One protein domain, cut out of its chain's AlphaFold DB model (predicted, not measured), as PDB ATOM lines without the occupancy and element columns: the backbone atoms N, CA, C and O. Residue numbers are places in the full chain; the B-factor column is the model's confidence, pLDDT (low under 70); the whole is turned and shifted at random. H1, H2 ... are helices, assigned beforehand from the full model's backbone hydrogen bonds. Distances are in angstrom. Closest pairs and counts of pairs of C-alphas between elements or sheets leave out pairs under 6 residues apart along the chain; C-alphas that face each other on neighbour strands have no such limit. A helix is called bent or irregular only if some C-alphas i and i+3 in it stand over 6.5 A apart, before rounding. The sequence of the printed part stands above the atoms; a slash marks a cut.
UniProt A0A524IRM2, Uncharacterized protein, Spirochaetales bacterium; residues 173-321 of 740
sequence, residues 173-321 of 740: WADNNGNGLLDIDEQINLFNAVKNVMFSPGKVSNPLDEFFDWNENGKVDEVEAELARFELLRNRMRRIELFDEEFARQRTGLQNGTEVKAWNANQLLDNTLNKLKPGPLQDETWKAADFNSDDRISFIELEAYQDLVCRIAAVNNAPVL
ATOM      1  N   TRP A 173     239.237 537.101 439.506       96.06
ATOM      2  CA  TRP A 173     237.958 537.808 439.420       96.06
ATOM      3  C   TRP A 173     236.780 537.015 440.000       96.06
ATOM      4  O   TRP A 173     235.753 537.617 440.306       96.06
ATOM      5  N   ALA A 174     236.901 535.689 440.107       95.94
ATOM      6  CA  ALA A 174     235.860 534.837 440.665       95.94
ATOM      7  C   ALA A 174     235.858 534.850 442.202       95.94
ATOM      8  O   ALA A 174     234.823 534.530 442.775       95.94
ATOM      9  N   ASP A 175     236.955 535.262 442.850       96.38
ATOM     10  CA  ASP A 175     237.036 535.488 444.301       96.38
ATOM     11  C   ASP A 175     236.329 536.800 444.671       96.38
ATOM     12  O   ASP A 175     236.896 537.895 444.693       96.38
ATOM     13  N   ASN A 176     235.028 536.681 444.918       96.12
ATOM     14  CA  ASN A 176     234.135 537.784 445.237       96.12
ATOM     15  C   ASN A 176     234.405 538.354 446.630       96.12
ATOM     16  O   ASN A 176     234.100 539.523 446.891       96.12
ATOM     17  N   ASN A 177     234.911 537.525 447.544       96.38
ATOM     18  CA  ASN A 177     235.147 537.912 448.929       96.38
ATOM     19  C   ASN A 177     236.576 538.465 449.167       96.38
ATOM     20  O   ASN A 177     236.810 539.127 450.184       96.38
ATOM     21  N   GLY A 178     237.491 538.277 448.209       96.19
ATOM     22  CA  GLY A 178     238.853 538.808 448.182       96.19
ATOM     23  C   GLY A 178     239.811 538.137 449.168       96.19
ATOM     24  O   GLY A 178     240.755 538.791 449.627       96.19
ATOM     25  N   ASN A 179     239.548 536.890 449.568       95.94
ATOM     26  CA  ASN A 179     240.371 536.162 450.542       95.94
ATOM     27  C   ASN A 179     241.532 535.371 449.905       95.94
ATOM     28  O   ASN A 179     242.343 534.811 450.645       95.94
ATOM     29  N   GLY A 180     241.631 535.349 448.572       95.44
ATOM     30  CA  GLY A 180     242.646 534.619 447.814       95.44
ATOM     31  C   GLY A 180     242.332 533.138 447.572       95.44
ATOM     32  O   GLY A 180     243.169 532.446 446.999       95.44
ATOM     33  N   LEU A 181     241.162 532.650 447.985       95.75
ATOM     34  CA  LEU A 181     240.694 531.270 447.859       95.75
ATOM     35  C   LEU A 181     239.324 531.250 447.180       95.75
ATOM     36  O   LEU A 181     238.477 532.082 447.474       95.75
ATOM     37  N   LEU A 182     239.079 530.265 446.321       93.62
ATOM     38  CA  LEU A 182     237.790 530.105 445.651       93.62
ATOM     39  C   LEU A 182     236.854 529.249 446.509       93.62
ATOM     40  O   LEU A 182     236.990 528.021 446.559       93.62
ATOM     41  N   ASP A 183     235.889 529.883 447.171       93.94
ATOM     42  CA  ASP A 183     234.829 529.162 447.872       93.94
ATOM     43  C   ASP A 183     233.934 528.361 446.904       93.94
ATOM     44  O   ASP A 183     234.118 528.351 445.684       93.94
ATOM     45  N   ILE A 184     232.961 527.634 447.450       89.56
ATOM     46  CA  ILE A 184     232.078 526.766 446.664       89.56
ATOM     47  C   ILE A 184     231.349 527.533 445.552       89.56
ATOM     48  O   ILE A 184     231.338 527.076 444.411       89.56
ATOM     49  N   ASP A 185     230.748 528.682 445.858       90.38
ATOM     50  CA  ASP A 185     229.964 529.445 444.883       90.38
ATOM     51  C   ASP A 185     230.886 530.104 443.840       90.38
ATOM     52  O   ASP A 185     230.541 530.219 442.659       90.38
ATOM     53  N   GLU A 186     232.093 530.491 444.249       94.69
ATOM     54  CA  GLU A 186     233.128 531.069 443.388       94.69
ATOM     55  C   GLU A 186     233.694 530.037 442.400       94.69
ATOM     56  O   GLU A 186     233.753 530.311 441.196       94.69
ATOM     57  N   GLN A 187     234.001 528.818 442.864       93.06
ATOM     58  CA  GLN A 187     234.385 527.686 442.006       93.06
ATOM     59  C   GLN A 187     233.301 527.395 440.963       93.06
ATOM     60  O   GLN A 187     233.594 527.227 439.780       93.06
ATOM     61  N   ILE A 188     232.032 527.385 441.376       89.62
ATOM     62  CA  ILE A 188     230.885 527.150 440.489       89.62
ATOM     63  C   ILE A 188     230.821 528.178 439.363       89.62
ATOM     64  O   ILE A 188     230.702 527.820 438.186       89.62
ATOM     65  N   ASN A 189     230.889 529.457 439.726       92.38
ATOM     66  CA  ASN A 189     230.826 530.553 438.768       92.38
ATOM     67  C   ASN A 189     231.994 530.491 437.782       92.38
ATOM     68  O   ASN A 189     231.791 530.646 436.576       92.38
ATOM     69  N   LEU A 190     233.192 530.188 438.284       94.62
ATOM     70  CA  LEU A 190     234.388 530.026 437.473       94.62
ATOM     71  C   LEU A 190     234.274 528.849 436.495       94.62
ATOM     72  O   LEU A 190     234.552 529.017 435.309       94.62
ATOM     73  N   PHE A 191     233.818 527.679 436.951       92.94
ATOM     74  CA  PHE A 191     233.625 526.508 436.087       92.94
ATOM     75  C   PHE A 191     232.636 526.787 434.960       92.94
ATOM     76  O   PHE A 191     232.879 526.414 433.810       92.94
ATOM     77  N   ASN A 192     231.537 527.476 435.267       91.81
ATOM     78  CA  ASN A 192     230.560 527.866 434.259       91.81
ATOM     79  C   ASN A 192     231.159 528.856 433.249       91.81
ATOM     80  O   ASN A 192     230.938 528.692 432.052       91.81
ATOM     81  N   ALA A 193     231.944 529.841 433.697       94.81
ATOM     82  CA  ALA A 193     232.630 530.776 432.804       94.81
ATOM     83  C   ALA A 193     233.630 530.062 431.880       94.81
ATOM     84  O   ALA A 193     233.595 530.265 430.669       94.81
ATOM     85  N   VAL A 194     234.448 529.156 432.422       95.00
ATOM     86  CA  VAL A 194     235.422 528.357 431.657       95.00
ATOM     87  C   VAL A 194     234.732 527.455 430.634       95.00
ATOM     88  O   VAL A 194     235.115 527.420 429.466       95.00
ATOM     89  N   LYS A 195     233.656 526.768 431.027       93.12
ATOM     90  CA  LYS A 195     232.865 525.962 430.090       93.12
ATOM     91  C   LYS A 195     232.244 526.828 428.991       93.12
ATOM     92  O   LYS A 195     232.263 526.441 427.825       93.12
ATOM     93  N   ASN A 196     231.708 527.994 429.344       93.75
ATOM     94  CA  ASN A 196     231.075 528.883 428.376       93.75
ATOM     95  C   ASN A 196     232.084 529.436 427.365       93.75
ATOM     96  O   ASN A 196     231.815 529.365 426.171       93.75
ATOM     97  N   VAL A 197     233.254 529.908 427.808       95.94
ATOM     98  CA  VAL A 197     234.260 530.467 426.890       95.94
ATOM     99  C   VAL A 197     234.821 529.413 425.931       95.94
ATOM    100  O   VAL A 197     235.090 529.725 424.777       95.94
ATOM    101  N   MET A 198     234.938 528.151 426.365       94.69
ATOM    102  CA  MET A 198     235.461 527.070 425.519       94.69
ATOM    103  C   MET A 198     234.418 526.473 424.567       94.69
ATOM    104  O   MET A 198     234.758 526.118 423.442       94.69
ATOM    105  N   PHE A 199     233.163 526.323 425.004       93.62
ATOM    106  CA  PHE A 199     232.161 525.522 424.280       93.62
ATOM    107  C   PHE A 199     230.909 526.289 423.867       93.62
ATOM    108  O   PHE A 199     230.027 525.738 423.206       93.62
ATOM    109  N   SER A 200     230.745 527.528 424.314       94.69
ATOM    110  CA  SER A 200     229.556 528.338 424.047       94.69
ATOM    111  C   SER A 200     229.956 529.780 423.732       94.69
ATOM    112  O   SER A 200     229.560 530.688 424.471       94.69
ATOM    113  N   PRO A 201     230.714 529.995 422.631       91.19
ATOM    114  CA  PRO A 201     231.105 531.326 422.185       91.19
ATOM    115  C   PRO A 201     229.882 532.239 422.119       91.19
ATOM    116  O   PRO A 201     228.783 531.854 421.697       91.19
ATOM    117  N   GLY A 202     230.047 533.455 422.617       95.75
ATOM    118  CA  GLY A 202     228.923 534.285 423.002       95.75
ATOM    119  C   GLY A 202     229.337 535.692 423.380       95.75
ATOM    120  O   GLY A 202     230.443 536.143 423.119       95.75
ATOM    121  N   LYS A 203     228.401 536.434 423.966       97.38
ATOM    122  CA  LYS A 203     228.666 537.802 424.411       97.38
ATOM    123  C   LYS A 203     229.594 537.781 425.624       97.38
ATOM    124  O   LYS A 203     229.319 537.031 426.556       97.38
ATOM    125  N   VAL A 204     230.576 538.682 425.649       97.19
ATOM    126  CA  VAL A 204     231.410 538.921 426.832       97.19
ATOM    127  C   VAL A 204     230.521 539.252 428.030       97.19
ATOM    128  O   VAL A 204     229.722 540.197 428.001       97.19
ATOM    129  N   SER A 205     230.623 538.421 429.063       96.81
ATOM    130  CA  SER A 205     229.774 538.456 430.255       96.81
ATOM    131  C   SER A 205     230.567 538.537 431.558       96.81
ATOM    132  O   SER A 205     230.019 538.962 432.575       96.81
ATOM    133  N   ASN A 206     231.842 538.159 431.523       96.38
ATOM    134  CA  ASN A 206     232.744 538.123 432.666       96.38
ATOM    135  C   ASN A 206     234.197 538.430 432.218       96.38
ATOM    136  O   ASN A 206     234.466 538.450 431.014       96.38
ATOM    137  N   PRO A 207     235.137 538.673 433.152       96.69
ATOM    138  CA  PRO A 207     236.525 539.009 432.816       96.69
ATOM    139  C   PRO A 207     237.306 537.918 432.070       96.69
ATOM    140  O   PRO A 207     238.251 538.246 431.357       96.69
ATOM    141  N   LEU A 208     236.930 536.638 432.196       96.31
ATOM    142  CA  LEU A 208     237.538 535.564 431.405       96.31
ATOM    143  C   LEU A 208     237.136 535.682 429.930       96.31
ATOM    144  O   LEU A 208     237.991 535.570 429.056       96.31
ATOM    145  N   ASP A 209     235.863 535.970 429.648       97.12
ATOM    146  CA  ASP A 209     235.414 536.238 428.276       97.12
ATOM    147  C   ASP A 209     236.136 537.472 427.703       97.12
ATOM    148  O   ASP A 209     236.578 537.451 426.561       97.12
ATOM    149  N   GLU A 210     236.292 538.540 428.497       96.31
ATOM    150  CA  GLU A 210     237.011 539.761 428.090       96.31
ATOM    151  C   GLU A 210     238.495 539.489 427.801       96.31
ATOM    152  O   GLU A 210     239.080 540.088 426.900       96.31
ATOM    153  N   PHE A 211     239.112 538.567 428.544       95.62
ATOM    154  CA  PHE A 211     240.487 538.142 428.299       95.62
ATOM    155  C   PHE A 211     240.644 537.467 426.922       95.62
ATOM    156  O   PHE A 211     241.649 537.698 426.239       95.62
ATOM    157  N   PHE A 212     239.658 536.664 426.507       96.00
ATOM    158  CA  PHE A 212     239.670 535.947 425.229       96.00
ATOM    159  C   PHE A 212     239.018 536.706 424.059       96.00
ATOM    160  O   PHE A 212     239.279 536.340 422.920       96.00
ATOM    161  N   ASP A 213     238.289 537.799 424.298       94.75
ATOM    162  CA  ASP A 213     237.834 538.758 423.271       94.75
ATOM    163  C   ASP A 213     239.024 539.585 422.741       94.75
ATOM    164  O   ASP A 213     239.289 540.734 423.120       94.75
ATOM    165  N   TRP A 214     239.833 538.950 421.897       90.94
ATOM    166  CA  TRP A 214     241.097 539.481 421.396       90.94
ATOM    167  C   TRP A 214     240.902 540.630 420.420       90.94
ATOM    168  O   TRP A 214     241.763 541.511 420.344       90.94
ATOM    169  N   ASN A 215     239.791 540.631 419.686       86.81
ATOM    170  CA  ASN A 215     239.450 541.697 418.748       86.81
ATOM    171  C   ASN A 215     238.591 542.823 419.375       86.81
ATOM    172  O   ASN A 215     238.279 543.790 418.677       86.81
ATOM    173  N   GLU A 216     238.268 542.729 420.673       89.88
ATOM    174  CA  GLU A 216     237.489 543.698 421.464       89.88
ATOM    175  C   GLU A 216     236.103 544.012 420.866       89.88
ATOM    176  O   GLU A 216     235.602 545.139 420.959       89.88
ATOM    177  N   ASN A 217     235.461 543.029 420.224       88.50
ATOM    178  CA  ASN A 217     234.148 543.221 419.601       88.50
ATOM    179  C   ASN A 217     232.970 543.037 420.587       88.50
ATOM    180  O   ASN A 217     231.804 543.254 420.222       88.50
ATOM    181  N   GLY A 218     233.260 542.670 421.840       94.31
ATOM    182  CA  GLY A 218     232.291 542.398 422.899       94.31
ATOM    183  C   GLY A 218     231.693 540.992 422.842       94.31
ATOM    184  O   GLY A 218     230.647 540.743 423.465       94.31
ATOM    185  N   LYS A 219     232.296 540.080 422.074       96.44
ATOM    186  CA  LYS A 219     231.905 538.674 421.951       96.44
ATOM    187  C   LYS A 219     233.142 537.812 421.752       96.44
ATOM    188  O   LYS A 219     234.016 538.197 420.999       96.44
ATOM    189  N   VAL A 220     233.109 536.627 422.347       96.69
ATOM    190  CA  VAL A 220     234.037 535.533 422.067       96.69
ATOM    191  C   VAL A 220     233.481 534.756 420.878       96.69
ATOM    192  O   VAL A 220     232.382 534.199 420.976       96.69
ATOM    193  N   ASP A 221     234.184 534.762 419.751       95.56
ATOM    194  CA  ASP A 221     233.842 533.946 418.583       95.56
ATOM    195  C   ASP A 221     234.464 532.534 418.634       95.56
ATOM    196  O   ASP A 221     235.030 532.122 419.643       95.56
ATOM    197  N   GLU A 222     234.294 531.735 417.575       95.19
ATOM    198  CA  GLU A 222     234.813 530.357 417.546       95.19
ATOM    199  C   GLU A 222     236.347 530.309 417.559       95.19
ATOM    200  O   GLU A 222     236.921 529.401 418.156       95.19
ATOM    201  N   VAL A 223     237.011 531.279 416.924       93.88
ATOM    202  CA  VAL A 223     238.477 531.341 416.865       93.88
ATOM    203  C   VAL A 223     239.023 531.708 418.243       93.88
ATOM    204  O   VAL A 223     239.945 531.067 418.740       93.88
ATOM    205  N   GLU A 224     238.394 532.671 418.913       95.62
ATOM    206  CA  GLU A 224     238.726 533.059 420.287       95.62
ATOM    207  C   GLU A 224     238.422 531.945 421.302       95.62
ATOM    208  O   GLU A 224     239.218 531.702 422.212       95.62
ATOM    209  N   ALA A 225     237.327 531.201 421.118       96.06
ATOM    210  CA  ALA A 225     237.023 530.013 421.917       96.06
ATOM    211  C   ALA A 225     238.043 528.884 421.694       96.06
ATOM    212  O   ALA A 225     238.359 528.136 422.621       96.06
ATOM    213  N   GLU A 226     238.570 528.735 420.479       94.31
ATOM    214  CA  GLU A 226     239.649 527.788 420.193       94.31
ATOM    215  C   GLU A 226     240.956 528.229 420.872       94.31
ATOM    216  O   GLU A 226     241.598 527.423 421.541       94.31
ATOM    217  N   LEU A 227     241.308 529.520 420.828       94.31
ATOM    218  CA  LEU A 227     242.439 530.066 421.591       94.31
ATOM    219  C   LEU A 227     242.279 529.844 423.101       94.31
ATOM    220  O   LEU A 227     243.249 529.492 423.776       94.31
ATOM    221  N   ALA A 228     241.058 529.983 423.628       95.56
ATOM    222  CA  ALA A 228     240.749 529.658 425.016       95.56
ATOM    223  C   ALA A 228     241.000 528.181 425.330       95.56
ATOM    224  O   ALA A 228     241.609 527.869 426.352       95.56
ATOM    225  N   ARG A 229     240.606 527.271 424.433       95.25
ATOM    226  CA  ARG A 229     240.892 525.836 424.562       95.25
ATOM    227  C   ARG A 229     242.395 525.552 424.536       95.25
ATOM    228  O   ARG A 229     242.880 524.825 425.399       95.25
ATOM    229  N   PHE A 230     243.151 526.171 423.628       93.12
ATOM    230  CA  PHE A 230     244.613 526.045 423.595       93.12
ATOM    231  C   PHE A 230     245.268 526.547 424.883       93.12
ATOM    232  O   PHE A 230     246.126 525.865 425.445       93.12
ATOM    233  N   GLU A 231     244.871 527.708 425.395       94.38
ATOM    234  CA  GLU A 231     245.478 528.213 426.623       94.38
ATOM    235  C   GLU A 231     245.089 527.354 427.834       94.38
ATOM    236  O   GLU A 231     245.960 526.844 428.540       94.38
ATOM    237  N   LEU A 232     243.790 527.132 428.050       94.38
ATOM    238  CA  LEU A 232     243.265 526.485 429.254       94.38
ATOM    239  C   LEU A 232     243.544 524.976 429.305       94.38
ATOM    240  O   LEU A 232     243.861 524.462 430.377       94.38
ATOM    241  N   LEU A 233     243.446 524.269 428.175       93.62
ATOM    242  CA  LEU A 233     243.536 522.802 428.120       93.62
ATOM    243  C   LEU A 233     244.875 522.279 427.598       93.62
ATOM    244  O   LEU A 233     245.189 521.117 427.837       93.62
ATOM    245  N   ARG A 234     245.678 523.106 426.914       92.31
ATOM    246  CA  ARG A 234     247.014 522.712 426.440       92.31
ATOM    247  C   ARG A 234     248.121 523.442 427.198       92.31
ATOM    248  O   ARG A 234     248.851 522.811 427.955       92.31
ATOM    249  N   ASN A 235     248.255 524.759 427.042       91.88
ATOM    250  CA  ASN A 235     249.416 525.507 427.556       91.88
ATOM    251  C   ASN A 235     249.511 525.518 429.087       91.88
ATOM    252  O   ASN A 235     250.610 525.487 429.647       91.88
ATOM    253  N   ARG A 236     248.376 525.584 429.786       92.19
ATOM    254  CA  ARG A 236     248.342 525.523 431.255       92.19
ATOM    255  C   ARG A 236     248.442 524.095 431.779       92.19
ATOM    256  O   ARG A 236     249.027 523.885 432.836       92.19
ATOM    257  N   MET A 237     247.939 523.118 431.023       92.38
ATOM    258  CA  MET A 237     248.026 521.699 431.383       92.38
ATOM    259  C   MET A 237     249.430 521.117 431.221       92.38
ATOM    260  O   MET A 237     249.762 520.164 431.914       92.38
ATOM    261  N   ARG A 238     250.279 521.723 430.378       91.69
ATOM    262  CA  ARG A 238     251.722 521.415 430.325       91.69
ATOM    263  C   ARG A 238     252.420 521.580 431.682       91.69
ATOM    264  O   ARG A 238     253.430 520.936 431.912       91.69
ATOM    265  N   ARG A 239     251.854 522.436 432.542       89.81
ATOM    266  CA  ARG A 239     252.372 522.829 433.862       89.81
ATOM    267  C   ARG A 239     251.468 522.381 435.003       89.81
ATOM    268  O   ARG A 239     251.413 523.019 436.057       89.81
ATOM    269  N   ILE A 240     250.638 521.370 434.751       90.81
ATOM    270  CA  ILE A 240     249.624 520.959 435.718       90.81
ATOM    271  C   ILE A 240     250.258 520.383 436.980       90.81
ATOM    272  O   ILE A 240     249.682 520.521 438.044       90.81
ATOM    273  N   GLU A 241     251.465 519.833 436.903       87.31
ATOM    274  CA  GLU A 241     252.221 519.334 438.049       87.31
ATOM    275  C   GLU A 241     252.599 520.415 439.069       87.31
ATOM    276  O   GLU A 241     252.742 520.101 440.249       87.31
ATOM    277  N   LEU A 242     252.695 521.689 438.659       84.44
ATOM    278  CA  LEU A 242     252.884 522.812 439.590       84.44
ATOM    279  C   LEU A 242     251.659 523.041 440.489       84.44
ATOM    280  O   LEU A 242     251.772 523.700 441.523       84.44
ATOM    281  N   PHE A 243     250.497 522.527 440.082       85.62
ATOM    282  CA  PHE A 243     249.216 522.690 440.764       85.62
ATOM    283  C   PHE A 243     248.702 521.369 441.363       85.62
ATOM    284  O   PHE A 243     248.277 521.337 442.514       85.62
ATOM    285  N   ASP A 244     248.757 520.283 440.594       88.88
ATOM    286  CA  ASP A 244     248.178 518.978 440.899       88.88
ATOM    287  C   ASP A 244     249.013 517.840 440.278       88.88
ATOM    288  O   ASP A 244     248.766 517.356 439.167       88.88
ATOM    289  N   GLU A 245     250.040 517.410 441.017       88.81
ATOM    290  CA  GLU A 245     250.935 516.306 440.636       88.81
ATOM    291  C   GLU A 245     250.172 514.992 440.391       88.81
ATOM    292  O   GLU A 245     250.542 514.189 439.532       88.81
ATOM    293  N   GLU A 246     249.093 514.757 441.137       88.25
ATOM    294  CA  GLU A 246     248.334 513.516 441.052       88.25
ATOM    295  C   GLU A 246     247.500 513.458 439.772       88.25
ATOM    296  O   GLU A 246     247.541 512.446 439.067       88.25
ATOM    297  N   PHE A 247     246.819 514.553 439.416       90.56
ATOM    298  CA  PHE A 247     246.159 514.660 438.118       90.56
ATOM    299  C   PHE A 247     247.167 514.472 436.978       90.56
ATOM    300  O   PHE A 247     246.911 513.696 436.053       90.56
ATOM    301  N   ALA A 248     248.335 515.124 437.061       88.56
ATOM    302  CA  ALA A 248     249.405 514.977 436.074       88.56
ATOM    303  C   ALA A 248     249.787 513.496 435.897       88.56
ATOM    304  O   ALA A 248     249.732 512.935 434.800       88.56
ATOM    305  N   ARG A 249     250.086 512.814 437.006       86.69
ATOM    306  CA  ARG A 249     250.465 511.400 437.007       86.69
ATOM    307  C   ARG A 249     249.379 510.498 436.426       86.69
ATOM    308  O   ARG A 249     249.684 509.624 435.617       86.69
ATOM    309  N   GLN A 250     248.129 510.679 436.842       84.81
ATOM    310  CA  GLN A 250     247.049 509.757 436.487       84.81
ATOM    311  C   GLN A 250     246.466 510.004 435.093       84.81
ATOM    312  O   GLN A 250     245.986 509.058 434.469       84.81
ATOM    313  N   ARG A 251     246.471 511.250 434.597       88.06
ATOM    314  CA  ARG A 251     245.649 511.641 433.437       88.06
ATOM    315  C   ARG A 251     246.424 512.149 432.233       88.06
ATOM    316  O   ARG A 251     245.875 512.121 431.134       88.06
ATOM    317  N   THR A 252     247.680 512.560 432.392       82.31
ATOM    318  CA  THR A 252     248.510 513.019 431.262       82.31
ATOM    319  C   THR A 252     249.588 512.010 430.862       82.31
ATOM    320  O   THR A 252     250.352 512.258 429.931       82.31
ATOM    321  N   GLY A 253     249.647 510.852 431.533       74.50
ATOM    322  CA  GLY A 253     250.630 509.805 431.250       74.50
ATOM    323  C   GLY A 253     252.046 510.150 431.718       74.50
ATOM    324  O   GLY A 253     253.014 509.614 431.178       74.50
ATOM    325  N   LEU A 254     252.179 511.048 432.698       76.00
ATOM    326  CA  LEU A 254     253.457 511.488 433.254       76.00
ATOM    327  C   LEU A 254     254.148 510.329 434.002       76.00
ATOM    328  O   LEU A 254     253.923 510.090 435.187       76.00
ATOM    329  N   GLN A 255     254.981 509.563 433.289       62.50
ATOM    330  CA  GLN A 255     255.797 508.486 433.857       62.50
ATOM    331  C   GLN A 255     257.191 509.027 434.208       62.50
ATOM    332  O   GLN A 255     258.055 509.136 433.344       62.50
ATOM    333  N   ASN A 256     257.427 509.326 435.489       63.56
ATOM    334  CA  ASN A 256     258.735 509.707 436.058       63.56
ATOM    335  C   ASN A 256     259.317 511.080 435.638       63.56
ATOM    336  O   ASN A 256     260.515 511.292 435.830       63.56
ATOM    337  N   GLY A 257     258.517 511.987 435.072       64.56
ATOM    338  CA  GLY A 257     258.958 513.329 434.652       64.56
ATOM    339  C   GLY A 257     258.559 514.449 435.619       64.56
ATOM    340  O   GLY A 257     257.805 514.217 436.557       64.56
ATOM    341  N   THR A 258     259.062 515.658 435.367       72.81
ATOM    342  CA  THR A 258     258.689 516.914 436.048       72.81
ATOM    343  C   THR A 258     257.787 517.810 435.197       72.81
ATOM    344  O   THR A 258     257.490 518.915 435.618       72.81
ATOM    345  N   GLU A 259     257.364 517.365 434.011       82.38
ATOM    346  CA  GLU A 259     256.628 518.197 433.051       82.38
ATOM    347  C   GLU A 259     255.679 517.363 432.179       82.38
ATOM    348  O   GLU A 259     255.955 516.200 431.849       82.38
ATOM    349  N   VAL A 260     254.561 517.966 431.766       88.88
ATOM    350  CA  VAL A 260     253.641 517.373 430.792       88.88
ATOM    351  C   VAL A 260     254.008 517.858 429.389       88.88
ATOM    352  O   VAL A 260     253.778 519.013 429.043       88.88
ATOM    353  N   LYS A 261     254.506 516.946 428.544       87.44
ATOM    354  CA  LYS A 261     254.829 517.237 427.135       87.44
ATOM    355  C   LYS A 261     253.633 517.830 426.379       87.44
ATOM    356  O   LYS A 261     252.488 517.411 426.582       87.44
ATOM    357  N   ALA A 262     253.889 518.722 425.424       86.56
ATOM    358  CA  ALA A 262     252.863 519.356 424.594       86.56
ATOM    359  C   ALA A 262     252.005 518.340 423.832       86.56
ATOM    360  O   ALA A 262     250.806 518.564 423.682       86.56
ATOM    361  N   TRP A 263     252.577 517.211 423.398       86.62
ATOM    362  CA  TRP A 263     251.810 516.118 422.792       86.62
ATOM    363  C   TRP A 263     250.774 515.526 423.758       86.62
ATOM    364  O   TRP A 263     249.617 515.346 423.385       86.62
ATOM    365  N   ASN A 264     251.148 515.274 425.015       89.31
ATOM    366  CA  ASN A 264     250.222 514.739 426.016       89.31
ATOM    367  C   ASN A 264     249.121 515.758 426.344       89.31
ATOM    368  O   ASN A 264     247.954 515.392 426.464       89.31
ATOM    369  N   ALA A 265     249.477 517.042 426.421       90.81
ATOM    370  CA  ALA A 265     248.513 518.123 426.605       90.81
ATOM    371  C   ALA A 265     247.568 518.281 425.392       90.81
ATOM    372  O   ALA A 265     246.370 518.488 425.571       90.81
ATOM    373  N   ASN A 266     248.066 518.115 424.160       89.50
ATOM    374  CA  ASN A 266     247.240 518.074 422.948       89.50
ATOM    375  C   ASN A 266     246.270 516.889 422.969       89.50
ATOM    376  O   ASN A 266     245.105 517.046 422.624       89.50
ATOM    377  N   GLN A 267     246.723 515.717 423.413       89.25
ATOM    378  CA  GLN A 267     245.853 514.550 423.544       89.25
ATOM    379  C   GLN A 267     244.767 514.775 424.601       89.25
ATOM    380  O   GLN A 267     243.620 514.407 424.367       89.25
ATOM    381  N   LEU A 268     245.087 515.435 425.722       90.38
ATOM    382  CA  LEU A 268     244.099 515.843 426.726       90.38
ATOM    383  C   LEU A 268     243.044 516.788 426.125       90.38
ATOM    384  O   LEU A 268     241.844 516.552 426.276       90.38
ATOM    385  N   LEU A 269     243.494 517.831 425.419       91.88
ATOM    386  CA  LEU A 269     242.646 518.766 424.678       91.88
ATOM    387  C   LEU A 269     241.727 518.004 423.711       91.88
ATOM    388  O   LEU A 269     240.506 518.087 423.814       91.88
ATOM    389  N   ASP A 270     242.297 517.193 422.828       91.31
ATOM    390  CA  ASP A 270     241.563 516.449 421.809       91.31
ATOM    391  C   ASP A 270     240.539 515.467 422.398       91.31
ATOM    392  O   ASP A 270     239.403 515.366 421.910       91.31
ATOM    393  N   ASN A 271     240.928 514.760 423.462       90.50
ATOM    394  CA  ASN A 271     240.069 513.831 424.190       90.50
ATOM    395  C   ASN A 271     238.906 514.553 424.873       90.50
ATOM    396  O   ASN A 271     237.783 514.051 424.863       90.50
ATOM    397  N   THR A 272     239.160 515.748 425.408       90.69
ATOM    398  CA  THR A 272     238.136 516.592 426.031       90.69
ATOM    399  C   THR A 272     237.143 517.106 424.997       90.69
ATOM    400  O   THR A 272     235.940 517.097 425.248       90.69
ATOM    401  N   LEU A 273     237.619 517.535 423.825       87.62
ATOM    402  CA  LEU A 273     236.753 518.153 422.828       87.62
ATOM    403  C   LEU A 273     235.919 517.133 422.059       87.62
ATOM    404  O   LEU A 273     234.701 517.267 422.031       87.62
ATOM    405  N   ASN A 274     236.544 516.164 421.378       78.56
ATOM    406  CA  ASN A 274     235.831 515.406 420.338       78.56
ATOM    407  C   ASN A 274     236.381 514.005 420.012       78.56
ATOM    408  O   ASN A 274     235.712 513.262 419.282       78.56
ATOM    409  N   LYS A 275     237.587 513.626 420.461       78.88
ATOM    410  CA  LYS A 275     238.175 512.331 420.070       78.88
ATOM    411  C   LYS A 275     237.606 511.153 420.851       78.88
ATOM    412  O   LYS A 275     237.378 510.105 420.244       78.88
ATOM    413  N   LEU A 276     237.342 511.322 422.148       86.56
ATOM    414  CA  LEU A 276     236.804 510.235 422.955       86.56
ATOM    415  C   LEU A 276     235.371 509.923 422.544       86.56
ATOM    416  O   LEU A 276     234.513 510.799 422.418       86.56
ATOM    417  N   LYS A 277     235.119 508.634 422.331       92.69
ATOM    418  CA  LYS A 277     233.794 508.115 422.021       92.69
ATOM    419  C   LYS A 277     233.498 506.948 422.939       92.69
ATOM    420  O   LYS A 277     234.398 506.142 423.179       92.69
ATOM    421  N   PRO A 278     232.246 506.805 423.383       93.19
ATOM    422  CA  PRO A 278     231.882 505.658 424.180       93.19
ATOM    423  C   PRO A 278     232.069 504.362 423.372       93.19
ATOM    424  O   PRO A 278     231.704 504.291 422.193       93.19
ATOM    425  N   GLY A 279     232.664 503.341 423.987       93.56
ATOM    426  CA  GLY A 279     233.012 502.074 423.342       93.56
ATOM    427  C   GLY A 279     234.301 501.457 423.895       93.56
ATOM    428  O   GLY A 279     234.811 501.926 424.903       93.56
ATOM    429  N   PRO A 280     234.831 500.391 423.270       94.38
ATOM    430  CA  PRO A 280     236.122 499.814 423.651       94.38
ATOM    431  C   PRO A 280     237.265 500.824 423.515       94.38
ATOM    432  O   PRO A 280     237.245 501.637 422.585       94.38
ATOM    433  N   LEU A 281     238.275 500.727 424.387       92.50
ATOM    434  CA  LEU A 281     239.500 501.520 424.271       92.50
ATOM    435  C   LEU A 281     240.143 501.325 422.890       92.50
ATOM    436  O   LEU A 281     240.359 500.196 422.442       92.50
ATOM    437  N   GLN A 282     240.431 502.435 422.207       90.44
ATOM    438  CA  GLN A 282     241.084 502.416 420.893       90.44
ATOM    439  C   GLN A 282     242.603 502.550 420.996       90.44
ATOM    440  O   GLN A 282     243.320 502.003 420.158       90.44
ATOM    441  N   ASP A 283     243.086 503.251 422.021       88.25
ATOM    442  CA  ASP A 283     244.503 503.466 422.285       88.25
ATOM    443  C   ASP A 283     244.777 503.630 423.794       88.25
ATOM    444  O   ASP A 283     243.861 503.757 424.605       88.25
ATOM    445  N   GLU A 284     246.055 503.609 424.182       87.56
ATOM    446  CA  GLU A 284     246.485 503.748 425.583       87.56
ATOM    447  C   GLU A 284     246.166 505.125 426.187       87.56
ATOM    448  O   GLU A 284     245.984 505.232 427.397       87.56
ATOM    449  N   THR A 285     246.060 506.182 425.376       86.06
ATOM    450  CA  THR A 285     245.752 507.537 425.866       86.06
ATOM    451  C   THR A 285     244.299 507.668 426.318       86.06
ATOM    452  O   THR A 285     243.980 508.523 427.144       86.06
ATOM    453  N   TRP A 286     243.422 506.775 425.850       91.50
ATOM    454  CA  TRP A 286     242.020 506.706 426.263       91.50
ATOM    455  C   TRP A 286     241.846 506.120 427.668       91.50
ATOM    456  O   TRP A 286     240.821 506.370 428.300       91.50
ATOM    457  N   LYS A 287     242.854 505.417 428.206       90.88
ATOM    458  CA  LYS A 287     242.817 504.886 429.582       90.88
ATOM    459  C   LYS A 287     242.642 505.973 430.634       90.88
ATOM    460  O   LYS A 287     242.086 505.716 431.691       90.88
ATOM    461  N   ALA A 288     243.062 507.204 430.338       90.69
ATOM    462  CA  ALA A 288     242.839 508.335 431.230       90.69
ATOM    463  C   ALA A 288     241.347 508.653 431.440       90.69
ATOM    464  O   ALA A 288     241.024 509.316 432.423       90.69
ATOM    465  N   ALA A 289     240.454 508.192 430.561       92.94
ATOM    466  CA  ALA A 289     239.007 508.341 430.696       92.94
ATOM    467  C   ALA A 289     238.296 507.055 431.149       92.94
ATOM    468  O   ALA A 289     237.130 507.132 431.504       92.94
ATOM    469  N   ASP A 290     238.970 505.902 431.165       93.50
ATOM    470  CA  ASP A 290     238.442 504.637 431.695       93.50
ATOM    471  C   ASP A 290     238.715 504.579 433.207       93.50
ATOM    472  O   ASP A 290     239.815 504.275 433.677       93.50
ATOM    473  N   PHE A 291     237.716 504.977 433.988       92.06
ATOM    474  CA  PHE A 291     237.840 505.151 435.431       92.06
ATOM    475  C   PHE A 291     237.686 503.827 436.185       92.06
ATOM    476  O   PHE A 291     238.248 503.692 437.274       92.06
ATOM    477  N   ASN A 292     236.935 502.860 435.642       91.31
ATOM    478  CA  ASN A 292     236.741 501.548 436.270       91.31
ATOM    479  C   ASN A 292     237.702 500.464 435.746       91.31
ATOM    480  O   ASN A 292     237.673 499.341 436.266       91.31
ATOM    481  N   SER A 293     238.565 500.812 434.785       92.38
ATOM    482  CA  SER A 293     239.545 499.931 434.143       92.38
ATOM    483  C   SER A 293     238.901 498.690 433.517       92.38
ATOM    484  O   SER A 293     239.417 497.578 433.669       92.38
ATOM    485  N   ASP A 294     237.745 498.857 432.865       92.00
ATOM    486  CA  ASP A 294     237.028 497.772 432.179       92.00
ATOM    487  C   ASP A 294     237.360 497.646 430.675       92.00
ATOM    488  O   ASP A 294     236.754 496.838 429.956       92.00
ATOM    489  N   ASP A 295     238.372 498.395 430.223       93.94
ATOM    490  CA  ASP A 295     238.829 498.530 428.839       93.94
ATOM    491  C   ASP A 295     237.751 499.097 427.895       93.94
ATOM    492  O   ASP A 295     237.761 498.873 426.670       93.94
ATOM    493  N   ARG A 296     236.797 499.852 428.447       92.94
ATOM    494  CA  ARG A 296     235.760 500.576 427.712       92.94
ATOM    495  C   ARG A 296     235.549 501.951 428.332       92.94
ATOM    496  O   ARG A 296     235.833 502.201 429.484       92.94
ATOM    497  N   ILE A 297     235.027 502.860 427.520       93.50
ATOM    498  CA  ILE A 297     234.562 504.171 427.959       93.50
ATOM    499  C   ILE A 297     233.044 504.158 427.877       93.50
ATOM    500  O   ILE A 297     232.466 504.047 426.791       93.50
ATOM    501  N   SER A 298     232.387 504.264 429.022       91.38
ATOM    502  CA  SER A 298     230.954 504.519 429.110       91.38
ATOM    503  C   SER A 298     230.623 505.998 428.867       91.38
ATOM    504  O   SER A 298     231.487 506.872 428.894       91.38
ATOM    505  N   PHE A 299     229.346 506.316 428.639       89.75
ATOM    506  CA  PHE A 299     228.918 507.718 428.529       89.75
ATOM    507  C   PHE A 299     229.165 508.509 429.819       89.75
ATOM    508  O   PHE A 299     229.511 509.685 429.750       89.75
ATOM    509  N   ILE A 300     229.012 507.856 430.975       89.94
ATOM    510  CA  ILE A 300     229.258 508.462 432.289       89.94
ATOM    511  C   ILE A 300     230.732 508.832 432.421       89.94
ATOM    512  O   ILE A 300     231.049 509.935 432.844       89.94
ATOM    513  N   GLU A 301     231.624 507.923 432.041       92.38
ATOM    514  CA  GLU A 301     233.067 508.145 432.092       92.38
ATOM    515  C   GLU A 301     233.518 509.253 431.153       92.38
ATOM    516  O   GLU A 301     234.315 510.097 431.545       92.38
ATOM    517  N   LEU A 302     232.955 509.306 429.943       92.69
ATOM    518  CA  LEU A 302     233.217 510.397 429.012       92.69
ATOM    519  C   LEU A 302     232.772 511.752 429.584       92.69
ATOM    520  O   LEU A 302     233.555 512.702 429.586       92.69
ATOM    521  N   GLU A 303     231.539 511.844 430.094       89.62
ATOM    522  CA  GLU A 303     231.017 513.073 430.705       89.62
ATOM    523  C   GLU A 303     231.848 513.480 431.929       89.62
ATOM    524  O   GLU A 303     232.198 514.651 432.084       89.62
ATOM    525  N   ALA A 304     232.196 512.514 432.779       90.50
ATOM    526  CA  ALA A 304     233.007 512.733 433.965       90.50
ATOM    527  C   ALA A 304     234.425 513.185 433.623       90.50
ATOM    528  O   ALA A 304     234.930 514.107 434.255       90.50
ATOM    529  N   TYR A 305     235.051 512.584 432.611       93.31
ATOM    530  CA  TYR A 305     236.368 512.982 432.134       93.31
ATOM    531  C   TYR A 305     236.351 514.421 431.612       93.31
ATOM    532  O   TYR A 305     237.175 515.236 432.018       93.31
ATOM    533  N   GLN A 306     235.377 514.767 430.766       91.75
ATOM    534  CA  GLN A 306     235.247 516.123 430.230       91.75
ATOM    535  C   GLN A 306     234.994 517.158 431.334       91.75
ATOM    536  O   GLN A 306     235.628 518.214 431.344       91.75
ATOM    537  N   ASP A 307     234.096 516.860 432.280       90.75
ATOM    538  CA  ASP A 307     233.816 517.722 433.435       90.75
ATOM    539  C   ASP A 307     235.058 517.891 434.323       90.75
ATOM    540  O   ASP A 307     235.409 519.020 434.663       90.75
ATOM    541  N   LEU A 308     235.764 516.797 434.625       92.94
ATOM    542  CA  LEU A 308     237.011 516.794 435.391       92.94
ATOM    543  C   LEU A 308     238.068 517.697 434.745       92.94
ATOM    544  O   LEU A 308     238.588 518.601 435.400       92.94
ATOM    545  N   VAL A 309     238.364 517.495 433.458       93.25
ATOM    546  CA  VAL A 309     239.395 518.280 432.764       93.25
ATOM    547  C   VAL A 309     239.025 519.768 432.736       93.25
ATOM    548  O   VAL A 309     239.881 520.614 432.986       93.25
ATOM    549  N   CYS A 310     237.752 520.108 432.507       91.94
ATOM    550  CA  CYS A 310     237.294 521.502 432.528       91.94
ATOM    551  C   CYS A 310     237.434 522.149 433.910       91.94
ATOM    552  O   CYS A 310     237.797 523.323 434.006       91.94
ATOM    553  N   ARG A 311     237.158 521.399 434.982       92.00
ATOM    554  CA  ARG A 311     237.341 521.882 436.357       92.00
ATOM    555  C   ARG A 311     238.801 522.144 436.652       92.00
ATOM    556  O   ARG A 311     239.135 523.231 437.113       92.00
ATOM    557  N   ILE A 312     239.665 521.192 436.320       94.31
ATOM    558  CA  ILE A 312     241.106 521.349 436.500       94.31
ATOM    559  C   ILE A 312     241.606 522.559 435.714       94.31
ATOM    560  O   ILE A 312     242.290 523.401 436.279       94.31
ATOM    561  N   ALA A 313     241.186 522.731 434.459       93.75
ATOM    562  CA  ALA A 313     241.555 523.891 433.646       93.75
ATOM    563  C   ALA A 313     241.170 525.236 434.284       93.75
ATOM    564  O   ALA A 313     241.882 526.232 434.137       93.75
ATOM    565  N   ALA A 314     240.046 525.259 435.001       93.75
ATOM    566  CA  ALA A 314     239.521 526.447 435.647       93.75
ATOM    567  C   ALA A 314     240.278 526.832 436.924       93.75
ATOM    568  O   ALA A 314     240.606 528.006 437.111       93.75
ATOM    569  N   VAL A 315     240.562 525.861 437.799       93.81
ATOM    570  CA  VAL A 315     241.249 526.123 439.078       93.81
ATOM    571  C   VAL A 315     242.764 526.071 438.980       93.81
ATOM    572  O   VAL A 315     243.426 526.629 439.850       93.81
ATOM    573  N   ASN A 316     243.312 525.462 437.923       93.00
ATOM    574  CA  ASN A 316     244.734 525.523 437.618       93.00
ATOM    575  C   ASN A 316     245.155 526.993 437.700       93.00
ATOM    576  O   ASN A 316     244.486 527.856 437.129       93.00
ATOM    577  N   ASN A 317     246.207 527.293 438.457       90.50
ATOM    578  CA  ASN A 317     246.720 528.640 438.706       90.50
ATOM    579  C   ASN A 317     248.043 528.905 437.959       90.50
ATOM    580  O   ASN A 317     248.641 529.968 438.133       90.50
ATOM    581  N   ALA A 318     248.466 527.989 437.076       89.56
ATOM    582  CA  ALA A 318     249.629 528.164 436.218       89.56
ATOM    583  C   ALA A 318     249.517 529.496 435.451       89.56
ATOM    584  O   ALA A 318     248.447 529.775 434.881       89.56
ATOM    585  N   PRO A 319     250.578 530.327 435.420       87.88
ATOM    586  CA  PRO A 319     250.483 531.657 434.823       87.88
ATOM    587  C   PRO A 319     250.244 531.614 433.327       87.88
ATOM    588  O   PRO A 319     250.656 530.668 432.654       87.88
ATOM    589  N   VAL A 320     249.643 532.666 432.797       89.38
ATOM    590  CA  VAL A 320     249.337 532.733 431.373       89.38
ATOM    591  C   VAL A 320     250.605 533.065 430.599       89.38
ATOM    592  O   VAL A 320     251.299 534.032 430.910       89.38
ATOM    593  N   LEU A 321     250.936 532.248 429.601       84.00
ATOM    594  CA  LEU A 321     252.117 532.477 428.754       84.00
ATOM    595  C   LEU A 321     251.736 532.982 427.363       84.00
ATOM    596  O   LEU A 321     252.560 533.586 426.676       84.00
TER     597      LEU A 321
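This is residues 173 to 321 of the 740 residues of an uncharacterized protein of Spirochaetales bacterium (UniProt A0A524IRM2). Helices cross one another, most of them steeply, with the longest, H8, running through the group: its last part packs on H1 and H3, and its first part lies towards H7 at the other end. H1, H2 and H3 pack together at one end, H3 packs on H6, and the short H4 and H5 follow H3 on the way to H6. The printed part has 149 residues with eight named helices, H1 to H8 in order, and no named strand; the class is all helix. It is compact, with a radius of gyration of the C-alphas of 15.7 A, and spans 44 by 31 by 27 A.

H8, residues 299 to 315, is 24.5 A long and runs from C-alpha 299 at (228.918, 507.718, 428.529) to C-alpha 315 at (241.249, 526.123, 439.078). H1, residues 184 to 199, is 22.4 A long and begins with C-alpha 184 at (232.078, 526.766, 446.664). H3, residues 222 to 235, measures 18.4 A, and H6, residues 262 to 275, 16.9 A. The shorter helices are H2, residues 207 to 212, H4, residues 237 to 242, H5, residues 245 to 251, and H7, residues 284 to 289. H4 and H6 are irregular: C-alphas 238 and 241 are 8.0 A apart, and C-alphas 272 and 275 are 7.3 A apart.

H3 and H8 are the hubs, touching four helices each. They touch each other about perpendicular at 82 degrees, the closest C-alphas being those of Leu 232 and Ala 313, 5.4 A apart. H8 touches H1 with residues 310 to 315 alone, only just about perpendicular at 72 degrees; the C-alphas of Phe 191 and Ala 314 come closest, at 5.9 A. H8 touches H6 at a steep tilt of 49 degrees, opposite ways, closest at the C-alphas of Thr 272 and Gln 306, 5.1 A. H8 and H7 only just touch, with 3 pairs of C-alphas within 8 A, closest at Ala 289 and Tyr 305, 5.5 A. H3 touches H6 at a steep tilt of 47 degrees, opposite ways, with the C-alphas of Arg 234 and Ala 265 4.8 A apart. H1 touches H2 at a shallow tilt of 23 degrees, the same way, closest at the C-alphas of Val 197 and Asp 209, 6.0 A. H4 and H5 touch only at the corner, the C-alphas of Glu 241 and Ala 248 being 5.6 A apart. H2 and H7 are apart. Every O i to N i+4 pair is within hydrogen-bond range in H1, H2, H3, H5 and H8, against 9 of 10 in H6 and 0 of 2 in both H4 and H7, each of which has 2 of 3 O i to N i+3 pairs within range.

The two C-alphas farthest apart, those of Asn 217 and Asp 294, are 47.2 A apart. The printed part has no cut and no long link; the links H3 to H4 and H4 to H5 are tight. Residues 279 to 280 pair with residues 296 to 297, antiparallel, outside any named strand. Mean pLDDT of the printed part is 91.0; residues 255 to 257 are under 70.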